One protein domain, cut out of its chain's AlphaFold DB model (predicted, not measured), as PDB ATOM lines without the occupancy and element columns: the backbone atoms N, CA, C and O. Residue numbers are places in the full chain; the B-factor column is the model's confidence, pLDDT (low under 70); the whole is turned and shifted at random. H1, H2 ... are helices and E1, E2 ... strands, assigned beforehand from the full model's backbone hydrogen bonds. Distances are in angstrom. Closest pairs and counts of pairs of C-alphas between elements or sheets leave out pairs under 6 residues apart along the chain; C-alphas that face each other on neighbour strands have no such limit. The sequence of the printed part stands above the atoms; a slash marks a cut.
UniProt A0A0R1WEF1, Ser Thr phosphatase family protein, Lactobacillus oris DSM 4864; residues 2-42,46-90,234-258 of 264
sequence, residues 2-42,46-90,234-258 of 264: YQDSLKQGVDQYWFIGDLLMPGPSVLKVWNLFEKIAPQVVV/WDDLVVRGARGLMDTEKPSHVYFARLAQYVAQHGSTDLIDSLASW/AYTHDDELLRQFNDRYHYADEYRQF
ATOM      1  N   TYR A   2     -40.662 -22.594 -33.623       97.38
ATOM      2  CA  TYR A   2     -40.597 -21.120 -33.515       97.38
ATOM      3  C   TYR A   2     -40.078 -20.376 -34.764       97.38
ATOM      4  O   TYR A   2     -40.629 -19.370 -35.184       97.38
ATOM      5  N   GLN A   3     -39.043 -20.885 -35.434       97.94
ATOM      6  CA  GLN A   3     -38.584 -20.275 -36.692       97.94
ATOM      7  C   GLN A   3     -39.615 -20.376 -37.827       97.94
ATOM      8  O   GLN A   3     -39.617 -19.536 -38.720       97.94
ATOM      9  N   ASP A   4     -40.449 -21.419 -37.823       98.56
ATOM     10  CA  ASP A   4     -41.532 -21.581 -38.793       98.56
ATOM     11  C   ASP A   4     -42.680 -20.619 -38.475       98.56
ATOM     12  O   ASP A   4     -43.130 -19.917 -39.373       98.56
ATOM     13  N   SER A   5     -43.072 -20.480 -37.201       98.06
ATOM     14  CA  SER A   5     -44.131 -19.545 -36.787       98.06
ATOM     15  C   SER A   5     -43.805 -18.092 -37.140       98.06
ATOM     16  O   SER A   5     -44.674 -17.383 -37.637       98.06
ATOM     17  N   LEU A   6     -42.540 -17.672 -37.001       98.12
ATOM     18  CA  LEU A   6     -42.091 -16.347 -37.449       98.12
ATOM     19  C   LEU A   6     -42.262 -16.148 -38.963       98.12
ATOM     20  O   LEU A   6     -42.652 -15.072 -39.401       98.12
ATOM     21  N   LYS A   7     -41.998 -17.182 -39.774       98.31
ATOM     22  CA  LYS A   7     -42.204 -17.122 -41.233       98.31
ATOM     23  C   LYS A   7     -43.681 -17.092 -41.611       98.31
ATOM     24  O   LYS A   7     -44.006 -16.555 -42.661       98.31
ATOM     25  N   GLN A   8     -44.540 -17.690 -40.786       98.19
ATOM     26  CA  GLN A   8     -45.990 -17.660 -40.972       98.19
ATOM     27  C   GLN A   8     -46.630 -16.362 -40.449       98.19
ATOM     28  O   GLN A   8     -47.840 -16.223 -40.537       98.19
ATOM     29  N   GLY A   9     -45.850 -15.419 -39.905       97.56
ATOM     30  CA  GLY A   9     -46.383 -14.145 -39.420       97.56
ATOM     31  C   GLY A   9     -47.207 -14.253 -38.133       97.56
ATOM     32  O   GLY A   9     -48.014 -13.371 -37.874       97.56
ATOM     33  N   VAL A  10     -47.003 -15.304 -37.329       97.62
ATOM     34  CA  VAL A  10     -47.713 -15.490 -36.052       97.62
ATOM     35  C   VAL A  10     -47.382 -14.354 -35.083       97.62
ATOM     36  O   VAL A  10     -46.209 -14.094 -34.798       97.62
ATOM     37  N   ASP A  11     -48.422 -13.730 -34.541       95.81
ATOM     38  CA  ASP A  11     -48.369 -12.570 -33.650       95.81
ATOM     39  C   ASP A  11     -48.571 -12.930 -32.166       95.81
ATOM     40  O   ASP A  11     -48.036 -12.252 -31.286       95.81
ATOM     41  N   GLN A  12     -49.293 -14.015 -31.872       97.38
ATOM     42  CA  GLN A  12     -49.568 -14.496 -30.517       97.38
ATOM     43  C   GLN A  12     -49.246 -15.981 -30.347       97.38
ATOM     44  O   GLN A  12     -49.385 -16.790 -31.260       97.38
ATOM     45  N   TYR A  13     -48.849 -16.351 -29.129       98.69
ATOM     46  CA  TYR A  13     -48.468 -17.718 -28.787       98.69
ATOM     47  C   TYR A  13     -49.230 -18.202 -27.565       98.69
ATOM     48  O   TYR A  13     -49.299 -17.497 -26.554       98.69
ATOM     49  N   TRP A  14     -49.760 -19.420 -27.647       98.81
ATOM     50  CA  TRP A  14     -50.346 -20.147 -26.524       98.81
ATOM     51  C   TRP A  14     -49.500 -21.385 -26.242       98.81
ATOM     52  O   TRP A  14     -49.192 -22.158 -27.149       98.81
ATOM     53  N   PHE A  15     -49.111 -21.560 -24.986       98.81
ATOM     54  CA  PHE A  15     -48.352 -22.706 -24.516       98.81
ATOM     55  C   PHE A  15     -49.250 -23.628 -23.693       98.81
ATOM     56  O   PHE A  15     -49.867 -23.199 -22.717       98.81
ATOM     57  N   ILE A  16     -49.319 -24.897 -24.097       98.56
ATOM     58  CA  ILE A  16     -50.308 -25.855 -23.594       98.56
ATOM     59  C   ILE A  16     -49.632 -27.008 -22.835       98.56
ATOM     60  O   ILE A  16     -49.966 -28.167 -23.045       98.56
ATOM     61  N   GLY A  17     -48.686 -26.681 -21.951       98.19
ATOM     62  CA  GLY A  17     -48.070 -27.600 -20.984       98.19
ATOM     63  C   GLY A  17     -46.934 -28.484 -21.509       98.19
ATOM     64  O   GLY A  17     -46.677 -28.544 -22.711       98.19
ATOM     65  N   ASP A  18     -46.286 -29.175 -20.569       98.62
ATOM     66  CA  ASP A  18     -45.182 -30.128 -20.758       98.62
ATOM     67  C   ASP A  18     -43.943 -29.486 -21.404       98.62
ATOM     68  O   ASP A  18     -43.512 -29.844 -22.503       98.62
ATOM     69  N   LEU A  19     -43.367 -28.487 -20.723       98.50
ATOM     70  CA  LEU A  19     -42.260 -27.698 -21.282       98.50
ATOM     71  C   LEU A  19     -40.936 -28.468 -21.284       98.50
ATOM     72  O   LEU A  19     -40.141 -28.364 -22.220       98.50
ATOM     73  N   LEU A  20     -40.666 -29.163 -20.183       98.38
ATOM     74  CA  LEU A  20     -39.376 -29.769 -19.884       98.38
ATOM     75  C   LEU A  20     -39.521 -31.260 -19.604       98.38
ATOM     76  O   LEU A  20     -40.569 -31.729 -19.169       98.38
ATOM     77  N   MET A  21     -38.391 -31.957 -19.762       97.50
ATOM     78  CA  MET A  21     -38.266 -33.415 -19.759       97.50
ATOM     79  C   MET A  21     -38.966 -34.084 -20.957       97.50
ATOM     80  O   MET A  21     -39.906 -33.536 -21.521       97.50
ATOM     81  N   PRO A  22     -38.468 -35.249 -21.395       96.81
ATOM     82  CA  PRO A  22     -37.238 -35.916 -20.973       96.81
ATOM     83  C   PRO A  22     -35.978 -35.385 -21.685       96.81
ATOM     84  O   PRO A  22     -34.911 -35.954 -21.507       96.81
ATOM     85  N   GLY A  23     -36.076 -34.326 -22.499       96.06
ATOM     86  CA  GLY A  23     -34.940 -33.796 -23.267       96.06
ATOM     87  C   GLY A  23     -33.866 -33.051 -22.453       96.06
ATOM     88  O   GLY A  23     -34.152 -32.536 -21.371       96.06
ATOM     89  N   PRO A  24     -32.633 -32.933 -22.991       95.75
ATOM     90  CA  PRO A  24     -31.474 -32.373 -22.278       95.75
ATOM     91  C   PRO A  24     -31.444 -30.843 -22.178       95.75
ATOM     92  O   PRO A  24     -30.770 -30.282 -21.314       95.75
ATOM     93  N   SER A  25     -32.162 -30.149 -23.061       95.50
ATOM     94  CA  SER A  25     -31.950 -28.732 -23.383       95.50
ATOM     95  C   SER A  25     -32.623 -27.728 -22.417       95.50
ATOM     96  O   SER A  25     -33.196 -26.747 -22.882       95.50
ATOM     97  N   VAL A  26     -32.531 -27.918 -21.093       97.50
ATOM     98  CA  VAL A  26     -33.285 -27.168 -20.050       97.50
ATOM     99  C   VAL A  26     -33.300 -25.645 -20.258       97.50
ATOM    100  O   VAL A  26     -34.330 -25.089 -20.636       97.50
ATOM    101  N   LEU A  27     -32.164 -24.953 -20.081       96.44
ATOM    102  CA  LEU A  27     -32.116 -23.487 -20.220       96.44
ATOM    103  C   LEU A  27     -32.360 -23.013 -21.651       96.44
ATOM    104  O   LEU A  27     -32.878 -21.925 -21.859       96.44
ATOM    105  N   LYS A  28     -32.000 -23.813 -22.661       95.88
ATOM    106  CA  LYS A  28     -32.241 -23.437 -24.062       95.88
ATOM    107  C   LYS A  28     -33.740 -23.401 -24.357       95.88
ATOM    108  O   LYS A  28     -34.187 -22.482 -25.037       95.88
ATOM    109  N   VAL A  29     -34.496 -24.376 -23.846       97.75
ATOM    110  CA  VAL A  29     -35.958 -24.404 -23.957       97.75
ATOM    111  C   VAL A  29     -36.575 -23.286 -23.123       97.75
ATOM    112  O   VAL A  29     -37.413 -22.561 -23.648       97.75
ATOM    113  N   TRP A  30     -36.119 -23.081 -21.884       98.38
ATOM    114  CA  TRP A  30     -36.617 -21.997 -21.031       98.38
ATOM    115  C   TRP A  30     -36.405 -20.608 -21.645       98.38
ATOM    116  O   TRP A  30     -37.361 -19.866 -21.837       98.38
ATOM    117  N   ASN A  31     -35.185 -20.288 -22.077       98.25
ATOM    118  CA  ASN A  31     -34.882 -18.999 -22.704       98.25
ATOM    119  C   ASN A  31     -35.674 -18.801 -24.006       98.25
ATOM    120  O   ASN A  31     -36.016 -17.679 -24.377       98.25
ATOM    121  N   LEU A  32     -35.949 -19.888 -24.736       98.19
ATOM    122  CA  LEU A  32     -36.796 -19.831 -25.921       98.19
ATOM    123  C   LEU A  32     -38.259 -19.570 -25.548       98.19
ATOM    124  O   LEU A  32     -38.905 -18.773 -26.219       98.19
ATOM    125  N   PHE A  33     -38.766 -20.202 -24.490       98.56
ATOM    126  CA  PHE A  33     -40.095 -19.947 -23.945       98.56
ATOM    127  C   PHE A  33     -40.245 -18.482 -23.507       98.56
ATOM    128  O   PHE A  33     -41.179 -17.815 -23.947       98.56
ATOM    129  N   GLU A  34     -39.281 -17.940 -22.758       98.12
ATOM    130  CA  GLU A  34     -39.265 -16.524 -22.362       98.12
ATOM    131  C   GLU A  34     -39.216 -15.589 -23.573       98.12
ATOM    132  O   GLU A  34     -39.931 -14.590 -23.621       98.12
ATOM    133  N   LYS A  35     -38.418 -15.932 -24.590       98.00
ATOM    134  CA  LYS A  35     -38.348 -15.167 -25.840       98.00
ATOM    135  C   LYS A  35     -39.659 -15.197 -26.630       98.00
ATOM    136  O   LYS A  35     -39.998 -14.204 -27.268       98.00
ATOM    137  N   ILE A  36     -40.349 -16.338 -26.653       98.12
ATOM    138  CA  ILE A  36     -41.657 -16.482 -27.306       98.12
ATOM    139  C   ILE A  36     -42.711 -15.645 -26.574       98.12
ATOM    140  O   ILE A  36     -43.603 -15.113 -27.227       98.12
ATOM    141  N   ALA A  37     -42.589 -15.524 -25.248       98.00
ATOM    142  CA  ALA A  37     -43.506 -14.798 -24.373       98.00
ATOM    143  C   ALA A  37     -44.990 -15.148 -24.632       98.00
ATOM    144  O   ALA A  37     -45.760 -14.289 -25.075       98.00
ATOM    145  N   PRO A  38     -45.417 -16.408 -24.395       98.38
ATOM    146  CA  PRO A  38     -46.795 -16.813 -24.649       98.38
ATOM    147  C   PRO A  38     -47.798 -15.978 -23.849       98.38
ATOM    148  O   PRO A  38     -47.637 -15.772 -22.650       98.38
ATOM    149  N   GLN A  39     -48.875 -15.541 -24.505       98.12
ATOM    150  CA  GLN A  39     -49.961 -14.808 -23.847       98.12
ATOM    151  C   GLN A  39     -50.898 -15.724 -23.054       98.12
ATOM    152  O   GLN A  39     -51.640 -15.254 -22.196       98.12
ATOM    153  N   VAL A  40     -50.909 -17.016 -23.384       98.50
ATOM    154  CA  VAL A  40     -51.624 -18.049 -22.636       98.50
ATOM    155  C   VAL A  40     -50.632 -19.133 -22.275       98.50
ATOM    156  O   VAL A  40     -49.868 -19.587 -23.128       98.50
ATOM    157  N   VAL A  41     -50.668 -19.547 -21.016       98.81
ATOM    158  CA  VAL A  41     -49.840 -20.615 -20.471       98.81
ATOM    159  C   VAL A  41     -50.733 -21.469 -19.582       98.81
ATOM    160  O   VAL A  41     -51.375 -20.943 -18.673       98.81
ATOM    161  N   VAL A  42     -50.779 -22.774 -19.842       98.75
ATOM    162  CA  VAL A  42     -51.427 -23.753 -18.959       98.75
ATOM    163  C   VAL A  42     -50.461 -24.872 -18.599       98.75
ATOM    164  O   VAL A  42     -49.579 -25.220 -19.382       98.75
ATOM    165  N   TRP A  46     -46.283 -33.174 -16.972       98.62
ATOM    166  CA  TRP A  46     -44.829 -33.223 -16.832       98.62
ATOM    167  C   TRP A  46     -44.295 -31.983 -16.123       98.62
ATOM    168  O   TRP A  46     -43.328 -32.103 -15.376       98.62
ATOM    169  N   ASP A  47     -44.967 -30.835 -16.240       98.81
ATOM    170  CA  ASP A  47     -44.629 -29.648 -15.447       98.81
ATOM    171  C   ASP A  47     -44.822 -29.920 -13.941       98.81
ATOM    172  O   ASP A  47     -43.948 -29.593 -13.136       98.81
ATOM    173  N   ASP A  48     -45.903 -30.611 -13.547       98.69
ATOM    174  CA  ASP A  48     -46.101 -31.057 -12.156       98.69
ATOM    175  C   ASP A  48     -44.997 -32.030 -11.699       98.69
ATOM    176  O   ASP A  48     -44.521 -31.942 -10.560       98.69
ATOM    177  N   LEU A  49     -44.557 -32.945 -12.574       98.56
ATOM    178  CA  LEU A  49     -43.451 -33.867 -12.284       98.56
ATOM    179  C   LEU A  49     -42.122 -33.121 -12.105       98.56
ATOM    180  O   LEU A  49     -41.398 -33.409 -11.151       98.56
ATOM    181  N   VAL A  50     -41.824 -32.131 -12.956       98.75
ATOM    182  CA  VAL A  50     -40.641 -31.269 -12.807       98.75
ATOM    183  C   VAL A  50     -40.683 -30.566 -11.459       98.75
ATOM    184  O   VAL A  50     -39.723 -30.659 -10.696       98.75
ATOM    185  N   VAL A  51     -41.793 -29.899 -11.134       98.69
ATOM    186  CA  VAL A  51     -41.932 -29.122  -9.895       98.69
ATOM    187  C   VAL A  51     -41.737 -30.003  -8.667       98.69
ATOM    188  O   VAL A  51     -40.963 -29.659  -7.770       98.69
ATOM    189  N   ARG A  52     -42.415 -31.154  -8.612       98.44
ATOM    190  CA  ARG A  52     -42.298 -32.074  -7.475       98.44
ATOM    191  C   ARG A  52     -40.896 -32.658  -7.376       98.44
ATOM    192  O   ARG A  52     -40.314 -32.659  -6.294       98.44
ATOM    193  N   GLY A  53     -40.349 -33.131  -8.490       98.44
ATOM    194  CA  GLY A  53     -39.052 -33.789  -8.514       98.44
ATOM    195  C   GLY A  53     -37.903 -32.836  -8.189       98.44
ATOM    196  O   GLY A  53     -37.062 -33.165  -7.353       98.44
ATOM    197  N   ALA A  54     -37.915 -31.623  -8.745       98.38
ATOM    198  CA  ALA A  54     -36.916 -30.586  -8.488       98.38
ATOM    199  C   ALA A  54     -36.917 -30.085  -7.034       98.38
ATOM    200  O   ALA A  54     -35.887 -29.633  -6.529       98.38
ATOM    201  N   ARG A  55     -38.065 -30.189  -6.349       98.25
ATOM    202  CA  ARG A  55     -38.229 -29.860  -4.925       98.25
ATOM    203  C   ARG A  55     -37.937 -31.037  -3.983       98.25
ATOM    204  O   ARG A  55     -38.101 -30.885  -2.778       98.25
ATOM    205  N   GLY A  56     -37.514 -32.192  -4.500       98.06
ATOM    206  CA  GLY A  56     -37.221 -33.375  -3.679       98.06
ATOM    207  C   GLY A  56     -38.466 -34.115  -3.171       98.06
ATOM    208  O   GLY A  56     -38.379 -34.848  -2.196       98.06
ATOM    209  N   LEU A  57     -39.635 -33.909  -3.793       97.94
ATOM    210  CA  LEU A  57     -40.942 -34.401  -3.323       97.94
ATOM    211  C   LEU A  57     -41.485 -35.598  -4.128       97.94
ATOM    212  O   LEU A  57     -42.689 -35.888  -4.077       97.94
ATOM    213  N   MET A  58     -40.639 -36.253  -4.927       96.75
ATOM    214  CA  MET A  58     -40.993 -37.498  -5.616       96.75
ATOM    215  C   MET A  58     -40.514 -38.712  -4.827       96.75
ATOM    216  O   MET A  58     -39.439 -38.698  -4.235       96.75
ATOM    217  N   ASP A  59     -41.310 -39.776  -4.822       94.81
ATOM    218  CA  ASP A  59     -40.870 -41.055  -4.281       94.81
ATOM    219  C   ASP A  59     -39.994 -41.813  -5.296       94.81
ATOM    220  O   ASP A  59     -39.873 -41.445  -6.464       94.81
ATOM    221  N   THR A  60     -39.362 -42.890  -4.832       96.31
ATOM    222  CA  THR A  60     -38.517 -43.775  -5.652       96.31
ATOM    223  C   THR A  60     -38.975 -45.231  -5.557       96.31
ATOM    224  O   THR A  60     -38.159 -46.148  -5.643       96.31
ATOM    225  N   GLU A  61     -40.276 -45.462  -5.335       94.94
ATOM    226  CA  GLU A  61     -40.831 -46.806  -5.117       94.94
ATOM    227  C   GLU A  61     -41.023 -47.580  -6.425       94.94
ATOM    228  O   GLU A  61     -40.851 -48.800  -6.468       94.94
ATOM    229  N   LYS A  62     -41.369 -46.873  -7.508       97.06
ATOM    230  CA  LYS A  62     -41.568 -47.461  -8.840       97.06
ATOM    231  C   LYS A  62     -40.417 -47.115  -9.783       97.06
ATOM    232  O   LYS A  62     -39.902 -45.995  -9.711       97.06
ATOM    233  N   PRO A  63     -40.055 -48.002 -10.734       97.94
ATOM    234  CA  PRO A  63     -39.008 -47.709 -11.710       97.94
ATOM    235  C   PRO A  63     -39.237 -46.409 -12.493       97.94
ATOM    236  O   PRO A  63     -38.300 -45.634 -12.675       97.94
ATOM    237  N   SER A  64     -40.485 -46.137 -12.883       97.19
ATOM    238  CA  SER A  64     -40.896 -44.893 -13.545       97.19
ATOM    239  C   SER A  64     -40.801 -43.657 -12.651       97.19
ATOM    240  O   SER A  64     -40.424 -42.590 -13.126       97.19
ATOM    241  N   HIS A  65     -41.061 -43.783 -11.350       97.88
ATOM    242  CA  HIS A  65     -40.914 -42.660 -10.425       97.88
ATOM    243  C   HIS A  65     -39.443 -42.253 -10.283       97.88
ATOM    244  O   HIS A  65     -39.146 -41.065 -10.348       97.88
ATOM    245  N   VAL A  66     -38.520 -43.223 -10.218       98.62
ATOM    246  CA  VAL A  66     -37.070 -42.954 -10.263       98.62
ATOM    247  C   VAL A  66     -36.680 -42.233 -11.557       98.62
ATOM    248  O   VAL A  66     -35.932 -41.259 -11.507       98.62
ATOM    249  N   TYR A  67     -37.229 -42.664 -12.699       98.62
ATOM    250  CA  TYR A  67     -36.989 -42.029 -13.998       98.62
ATOM    251  C   TYR A  67     -37.385 -40.546 -14.002       98.62
ATOM    252  O   TYR A  67     -36.556 -39.678 -14.287       98.62
ATOM    253  N   PHE A  68     -38.626 -40.240 -13.623       98.50
ATOM    254  CA  PHE A  68     -39.111 -38.861 -13.551       98.50
ATOM    255  C   PHE A  68     -38.329 -38.033 -12.527       98.50
ATOM    256  O   PHE A  68     -37.933 -36.904 -12.812       98.50
ATOM    257  N   ALA A  69     -38.053 -38.606 -11.356       98.62
ATOM    258  CA  ALA A  69     -37.338 -37.943 -10.279       98.62
ATOM    259  C   ALA A  69     -35.908 -37.558 -10.689       98.62
ATOM    260  O   ALA A  69     -35.485 -36.420 -10.474       98.62
ATOM    261  N   ARG A  70     -35.171 -38.458 -11.354       98.62
ATOM    262  CA  ARG A  70     -33.817 -38.155 -11.839       98.62
ATOM    263  C   ARG A  70     -33.793 -37.113 -12.942       98.62
ATOM    264  O   ARG A  70     -32.919 -36.246 -12.917       98.62
ATOM    265  N   LEU A  71     -34.745 -37.147 -13.869       98.69
ATOM    266  CA  LEU A  71     -34.860 -36.102 -14.886       98.69
ATOM    267  C   LEU A  71     -35.225 -34.748 -14.263       98.69
ATOM    268  O   LEU A  71     -34.634 -33.732 -14.618       98.69
ATOM    269  N   ALA A  72     -36.111 -34.719 -13.270       98.75
ATOM    270  CA  ALA A  72     -36.466 -33.489 -12.568       98.75
ATOM    271  C   ALA A  72     -35.306 -32.947 -11.710       98.75
ATOM    272  O   ALA A  72     -35.094 -31.737 -11.652       98.75
ATOM    273  N   GLN A  73     -34.500 -33.821 -11.099       98.69
ATOM    274  CA  GLN A  73     -33.230 -33.435 -10.475       98.69
ATOM    275  C   GLN A  73     -32.276 -32.817 -11.501       98.69
ATOM    276  O   GLN A  73     -31.666 -31.789 -11.215       98.69
ATOM    277  N   TYR A  74     -32.152 -33.411 -12.692       98.69
ATOM    278  CA  TYR A  74     -31.340 -32.841 -13.767       98.69
ATOM    279  C   TYR A  74     -31.837 -31.441 -14.156       98.69
ATOM    280  O   TYR A  74     -31.028 -30.519 -14.268       98.69
ATOM    281  N   VAL A  75     -33.158 -31.237 -14.255       98.69
ATOM    282  CA  VAL A  75     -33.749 -29.901 -14.445       98.69
ATOM    283  C   VAL A  75     -33.377 -28.961 -13.297       98.69
ATOM    284  O   VAL A  75     -32.955 -27.842 -13.562       98.69
ATOM    285  N   ALA A  76     -33.452 -29.394 -12.038       98.25
ATOM    286  CA  ALA A  76     -33.092 -28.566 -10.884       98.25
ATOM    287  C   ALA A  76     -31.607 -28.164 -10.846       98.25
ATOM    288  O   ALA A  76     -31.268 -27.124 -10.288       98.25
ATOM    289  N   GLN A  77     -30.725 -28.998 -11.401       97.56
ATOM    290  CA  GLN A  77     -29.281 -28.748 -11.469       97.56
ATOM    291  C   GLN A  77     -28.892 -27.808 -12.617       97.56
ATOM    292  O   GLN A  77     -27.864 -27.141 -12.528       97.56
ATOM    293  N   HIS A  78     -29.698 -27.755 -13.680       97.88
ATOM    294  CA  HIS A  78     -29.414 -26.957 -14.877       97.88
ATOM    295  C   HIS A  78     -30.312 -25.722 -15.017       97.88
ATOM    296  O   HIS A  78     -29.964 -24.809 -15.756       97.88
ATOM    297  N   GLY A  79     -31.461 -25.690 -14.345       96.56
ATOM    298  CA  GLY A  79     -32.396 -24.569 -14.293       96.56
ATOM    299  C   GLY A  79     -32.205 -23.688 -13.057       96.56
ATOM    300  O   GLY A  79     -31.289 -23.882 -12.260       96.56
ATOM    301  N   SER A  80     -33.098 -22.713 -12.888       96.81
ATOM    302  CA  SER A  80     -33.169 -21.851 -11.703       96.81
ATOM    303  C   SER A  80     -34.374 -22.201 -10.826       96.81
ATOM    304  O   SER A  80     -35.316 -22.851 -11.273       96.81
ATOM    305  N   THR A  81     -34.371 -21.742  -9.573       96.44
ATOM    306  CA  THR A  81     -35.559 -21.802  -8.705       96.44
ATOM    307  C   THR A  81     -36.731 -21.039  -9.312       96.44
ATOM    308  O   THR A  81     -37.839 -21.559  -9.321       96.44
ATOM    309  N   ASP A  82     -36.469 -19.876  -9.911       97.75
ATOM    310  CA  ASP A  82     -37.489 -19.023 -10.534       97.75
ATOM    311  C   ASP A  82     -38.196 -19.726 -11.697       97.75
ATOM    312  O   ASP A  82     -39.411 -19.616 -11.846       97.75
ATOM    313  N   LEU A  83     -37.455 -20.512 -12.488       98.25
ATOM    314  CA  LEU A  83     -38.030 -21.371 -13.521       98.25
ATOM    315  C   LEU A  83     -39.016 -22.359 -12.889       98.25
ATOM    316  O   LEU A  83     -40.162 -22.447 -13.326       98.25
ATOM    317  N   ILE A  84     -38.595 -23.084 -11.848       98.56
ATOM    318  CA  ILE A  84     -39.434 -24.091 -11.177       98.56
ATOM    319  C   ILE A  84     -40.675 -23.448 -10.544       98.56
ATOM    320  O   ILE A  84     -41.775 -23.994 -10.644       98.56
ATOM    321  N   ASP A  85     -40.517 -22.285  -9.921       98.50
ATOM    322  CA  ASP A  85     -41.617 -21.547  -9.306       98.50
ATOM    323  C   ASP A  85     -42.588 -20.999 -10.359       98.50
ATOM    324  O   ASP A  85     -43.804 -21.060 -10.156       98.50
ATOM    325  N   SER A  86     -42.084 -20.581 -11.526       98.38
ATOM    326  CA  SER A  86     -42.922 -20.240 -12.675       98.38
ATOM    327  C   SER A  86     -43.767 -21.438 -13.111       98.38
ATOM    328  O   SER A  86     -44.989 -21.301 -13.167       98.38
ATOM    329  N   LEU A  87     -43.168 -22.618 -13.343       98.56
ATOM    330  CA  LEU A  87     -43.924 -23.830 -13.714       98.56
ATOM    331  C   LEU A  87     -45.032 -24.138 -12.694       98.56
ATOM    332  O   LEU A  87     -46.169 -24.435 -13.060       98.56
ATOM    333  N   ALA A  88     -44.714 -24.028 -11.400       98.56
ATOM    334  CA  ALA A  88     -45.656 -24.291 -10.316       98.56
ATOM    335  C   ALA A  88     -46.840 -23.307 -10.293       98.56
ATOM    336  O   ALA A  88     -47.927 -23.672  -9.843       98.56
ATOM    337  N   SER A  89     -46.640 -22.076 -10.771       98.50
ATOM    338  CA  SER A  89     -47.663 -21.026 -10.774       98.50
ATOM    339  C   SER A  89     -48.691 -21.155 -11.901       98.50
ATOM    340  O   SER A  89     -49.765 -20.559 -11.816       98.50
ATOM    341  N   TRP A  90     -48.389 -21.920 -12.955       98.75
ATOM    342  CA  TRP A  90     -49.247 -21.985 -14.132       98.75
ATOM    343  C   TRP A  90     -50.614 -22.619 -13.825       98.75
ATOM    344  O   TRP A  90     -50.684 -23.629 -13.113       98.75
ATOM    345  N   ALA A 234     -42.251 -43.546 -26.410       89.88
ATOM    346  CA  ALA A 234     -41.982 -43.387 -24.990       89.88
ATOM    347  C   ALA A 234     -41.819 -44.756 -24.306       89.88
ATOM    348  O   ALA A 234     -42.468 -45.737 -24.673       89.88
ATOM    349  N   TYR A 235     -40.967 -44.803 -23.283       92.69
ATOM    350  CA  TYR A 235     -40.647 -46.014 -22.511       92.69
ATOM    351  C   TYR A 235     -40.962 -45.855 -21.015       92.69
ATOM    352  O   TYR A 235     -40.518 -46.641 -20.186       92.69
ATOM    353  N   THR A 236     -41.744 -44.835 -20.659       90.19
ATOM    354  CA  THR A 236     -42.085 -44.464 -19.275       90.19
ATOM    355  C   THR A 236     -42.896 -45.522 -18.522       90.19
ATOM    356  O   THR A 236     -42.971 -45.469 -17.297       90.19
ATOM    357  N   HIS A 237     -43.490 -46.482 -19.236       90.38
ATOM    358  CA  HIS A 237     -44.279 -47.586 -18.679       90.38
ATOM    359  C   HIS A 237     -43.586 -48.956 -18.793       90.38
ATOM    360  O   HIS A 237     -44.200 -49.976 -18.492       90.38
ATOM    361  N   ASP A 238     -42.325 -48.996 -19.236       96.12
ATOM    362  CA  ASP A 238     -41.530 -50.225 -19.320       96.12
ATOM    363  C   ASP A 238     -40.743 -50.430 -18.014       96.12
ATOM    364  O   ASP A 238     -39.572 -50.068 -17.895       96.12
ATOM    365  N   ASP A 239     -41.423 -50.963 -16.995       95.62
ATOM    366  CA  ASP A 239     -40.858 -51.122 -15.648       95.62
ATOM    367  C   ASP A 239     -39.606 -52.011 -15.619       95.62
ATOM    368  O   ASP A 239     -38.714 -51.783 -14.799       95.62
ATOM    369  N   GLU A 240     -39.527 -53.022 -16.489       97.50
ATOM    370  CA  GLU A 240     -38.363 -53.905 -16.574       97.50
ATOM    371  C   GLU A 240     -37.160 -53.146 -17.131       97.50
ATOM    372  O   GLU A 240     -36.096 -53.132 -16.507       97.50
ATOM    373  N   LEU A 241     -37.340 -52.454 -18.260       97.62
ATOM    374  CA  LEU A 241     -36.284 -51.656 -18.870       97.62
ATOM    375  C   LEU A 241     -35.806 -50.554 -17.925       97.62
ATOM    376  O   LEU A 241     -34.604 -50.400 -17.715       97.62
ATOM    377  N   LEU A 242     -36.731 -49.803 -17.323       98.19
ATOM    378  CA  LEU A 242     -36.376 -48.728 -16.400       98.19
ATOM    379  C   LEU A 242     -35.623 -49.263 -15.181       98.19
ATOM    380  O   LEU A 242     -34.629 -48.664 -14.783       98.19
ATOM    381  N   ARG A 243     -36.015 -50.421 -14.633       98.12
ATOM    382  CA  ARG A 243     -35.290 -51.058 -13.525       98.12
ATOM    383  C   ARG A 243     -33.848 -51.392 -13.899       98.12
ATOM    384  O   ARG A 243     -32.952 -51.092 -13.120       98.12
ATOM    385  N   GLN A 244     -33.604 -51.913 -15.103       98.19
ATOM    386  CA  GLN A 244     -32.242 -52.195 -15.576       98.19
ATOM    387  C   GLN A 244     -31.364 -50.935 -15.593       98.19
ATOM    388  O   GLN A 244     -30.213 -50.980 -15.159       98.19
ATOM    389  N   PHE A 245     -31.896 -49.800 -16.062       98.19
ATOM    390  CA  PHE A 245     -31.181 -48.520 -16.012       98.19
ATOM    391  C   PHE A 245     -30.977 -48.035 -14.573       98.19
ATOM    392  O   PHE A 245     -29.884 -47.586 -14.232       98.19
ATOM    393  N   ASN A 246     -32.005 -48.145 -13.732       98.44
ATOM    394  CA  ASN A 246     -31.958 -47.700 -12.342       98.44
ATOM    395  C   ASN A 246     -30.878 -48.430 -11.550       98.44
ATOM    396  O   ASN A 246     -30.105 -47.781 -10.849       98.44
ATOM    397  N   ASP A 247     -30.810 -49.752 -11.696       98.06
ATOM    398  CA  ASP A 247     -29.851 -50.596 -10.989       98.06
ATOM    399  C   ASP A 247     -28.431 -50.375 -11.523       98.06
ATOM    400  O   ASP A 247     -27.484 -50.274 -10.748       98.06
ATOM    401  N   ARG A 248     -28.280 -50.240 -12.849       98.06
ATOM    402  CA  ARG A 248     -26.978 -50.025 -13.497       98.06
ATOM    403  C   ARG A 248     -26.329 -48.696 -13.113       98.06
ATOM    404  O   ARG A 248     -25.108 -48.642 -12.990       98.06
ATOM    405  N   TYR A 249     -27.124 -47.636 -13.002       97.88
ATOM    406  CA  TYR A 249     -26.637 -46.272 -12.778       97.88
ATOM    407  C   TYR A 249     -26.920 -45.749 -11.363       97.88
ATOM    408  O   TYR A 249     -26.644 -44.591 -11.078       97.88
ATOM    409  N   HIS A 250     -27.465 -46.587 -10.475       98.00
ATOM    410  CA  HIS A 250     -27.805 -46.231  -9.091       98.00
ATOM    411  C   HIS A 250     -28.719 -44.999  -8.966       98.00
ATOM    412  O   HIS A 250     -28.672 -44.247  -7.992       98.00
ATOM    413  N   TYR A 251     -29.603 -44.808  -9.946       98.50
ATOM    414  CA  TYR A 251     -30.432 -43.610 -10.067       98.50
ATOM    415  C   TYR A 251     -31.355 -43.371  -8.866       98.50
ATOM    416  O   TYR A 251     -31.601 -42.228  -8.495       98.50
ATOM    417  N   ALA A 252     -31.852 -44.422  -8.213       98.25
ATOM    418  CA  ALA A 252     -32.690 -44.239  -7.029       98.25
ATOM    419  C   ALA A 252     -31.915 -43.578  -5.873       98.25
ATOM    420  O   ALA A 252     -32.450 -42.698  -5.200       98.25
ATOM    421  N   ASP A 253     -30.654 -43.959  -5.671       98.19
ATOM    422  CA  ASP A 253     -29.832 -43.445  -4.574       98.19
ATOM    423  C   ASP A 253     -29.362 -42.015  -4.840       98.19
ATOM    424  O   ASP A 253     -29.415 -41.178  -3.939       98.19
ATOM    425  N   GLU A 254     -28.990 -41.700  -6.084       98.12
ATOM    426  CA  GLU A 254     -28.644 -40.331  -6.481       98.12
ATOM    427  C   GLU A 254     -29.791 -39.348  -6.227       98.12
ATOM    428  O   GLU A 254     -29.564 -38.244  -5.722       98.12
ATOM    429  N   TYR A 255     -31.030 -39.750  -6.538       98.56
ATOM    430  CA  TYR A 255     -32.182 -38.893  -6.287       98.56
ATOM    431  C   TYR A 255     -32.483 -38.753  -4.792       98.56
ATOM    432  O   TYR A 255     -32.747 -37.644  -4.335       98.56
ATOM    433  N   ARG A 256     -32.410 -39.841  -4.010       98.44
ATOM    434  CA  ARG A 256     -32.620 -39.783  -2.549       98.44
ATOM    435  C   ARG A 256     -31.634 -38.834  -1.877       98.44
ATOM    436  O   ARG A 256     -32.047 -37.993  -1.089       98.44
ATOM    437  N   GLN A 257     -30.355 -38.901  -2.249       98.00
ATOM    438  CA  GLN A 257     -29.335 -37.984  -1.734       98.00
ATOM    439  C   GLN A 257     -29.643 -36.524  -2.086       98.00
ATOM    440  O   GLN A 257     -29.491 -35.638  -1.246       98.00
ATOM    441  N   PHE A 258     -30.090 -36.265  -3.316       98.31
ATOM    442  CA  PHE A 258     -30.523 -34.934  -3.731       98.31
ATOM    443  C   PHE A 258     -31.748 -34.445  -2.944       98.31
ATOM    444  O   PHE A 258     -31.755 -33.308  -2.471       98.31
TER     445      PHE A 258
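Overview. This is residues 2 to 42, 46 to 90 and 234 to 258 of the 264 residues of the protein "Ser Thr phosphatase family protein" of Lactobacillus oris DSM 4864 (UniProt A0A0R1WEF1). An elongated model is built round one long helix, H4, which H3 crosses almost at a right angle, while H6 and H7 pack on the earlier part of H4 at one end of the whole and H5 packs on H3. Toward the other end a small two-stranded sheet and H2 make a loosely joined part, with the short helix H1 at its far tip. The printed part has 111 residues, with seven named helices and two named strands in the order H1, E1, H2, E2, H3, H4, H5, H6, H7; the class is mostly helix, and the sheet, in the order E1, E2, is parallel. It is only just compact, close to loose, with a radius of gyration of the C-alphas of 15.8 A and spans of 49 by 26 by 20 A.

Arrangement. E1, residues 14 to 16, and E2, residues 40 to 42, are parallel neighbours at 6 degrees, with N 15 and O 40 2.8 A apart and N 42 and O 15 3.0 A apart, both within hydrogen-bond range. With H2, residues 26 to 36, they form a strand-helix-strand unit, two parallel strands with a helix between them in the chain, and its crossover is right-handed. H1, residues 2 to 7, is close to H2 but not clearly touching; their closest C-alphas, of Tyr 2 and Ile 36, are 7.8 A apart. H4, residues 63 to 78, is the hub, touching four helices. H2 and H4 only just touch, only at their ends, with 3 pairs of C-alphas within 8 A, the closest those of Val 26 and Val 75 at 6.3 A. H3, residues 46 to 54, touches H4 about perpendicular, at 74 degrees, closest at the C-alphas of Val 50 and Ala 72, 4.7 A. H5, residues 81 to 89, touches H3 at a steep tilt of 43 degrees, opposite ways, closest at the C-alphas of Val 51 and Ile 84, 5.8 A. H6, residues 239 to 249, touches H4 at residues 63 to 67 alone, closest at the C-alphas of Pro 63 and Arg 243, 5.3 A. H7, residues 251 to 258, touches H4 at residues 66 to 73 alone, closest at the C-alphas of Val 66 and Ala 252, 5.6 A. In H2 to H7 every O i to N i+4 pair is within hydrogen-bond range; in H1, 1 of 2.

Along the chain. E1 is 6.4 A long and E2 6.8 A. H4 is 23.1 A long, H2 15.4 A, H6 15.3 A, H5 12.3 A, H3 11.8 A, H7 10.7 A and H1 8.8 A. H1 begins at C-alpha 2 (-40.597, -21.120, -33.515), H4 begins at C-alpha 63 (-39.008, -47.709, -11.710), and H7 ends at C-alpha 258 (-30.523, -34.934, -3.731).

Size, cuts and confidence. The two C-alphas farthest apart, of Gly 9 and Asp 247, are 49.1 A apart. Residues 43 to 45 are not printed, with 11.7 A from C-alpha 42 to C-alpha 46, and residues 91 to 233 are not printed, with 25.1 A from C-alpha 90 to C-alpha 234. Of the links that are printed whole, none is long. The mean pLDDT of the printed part is 97.7, and no printed residue is under 70.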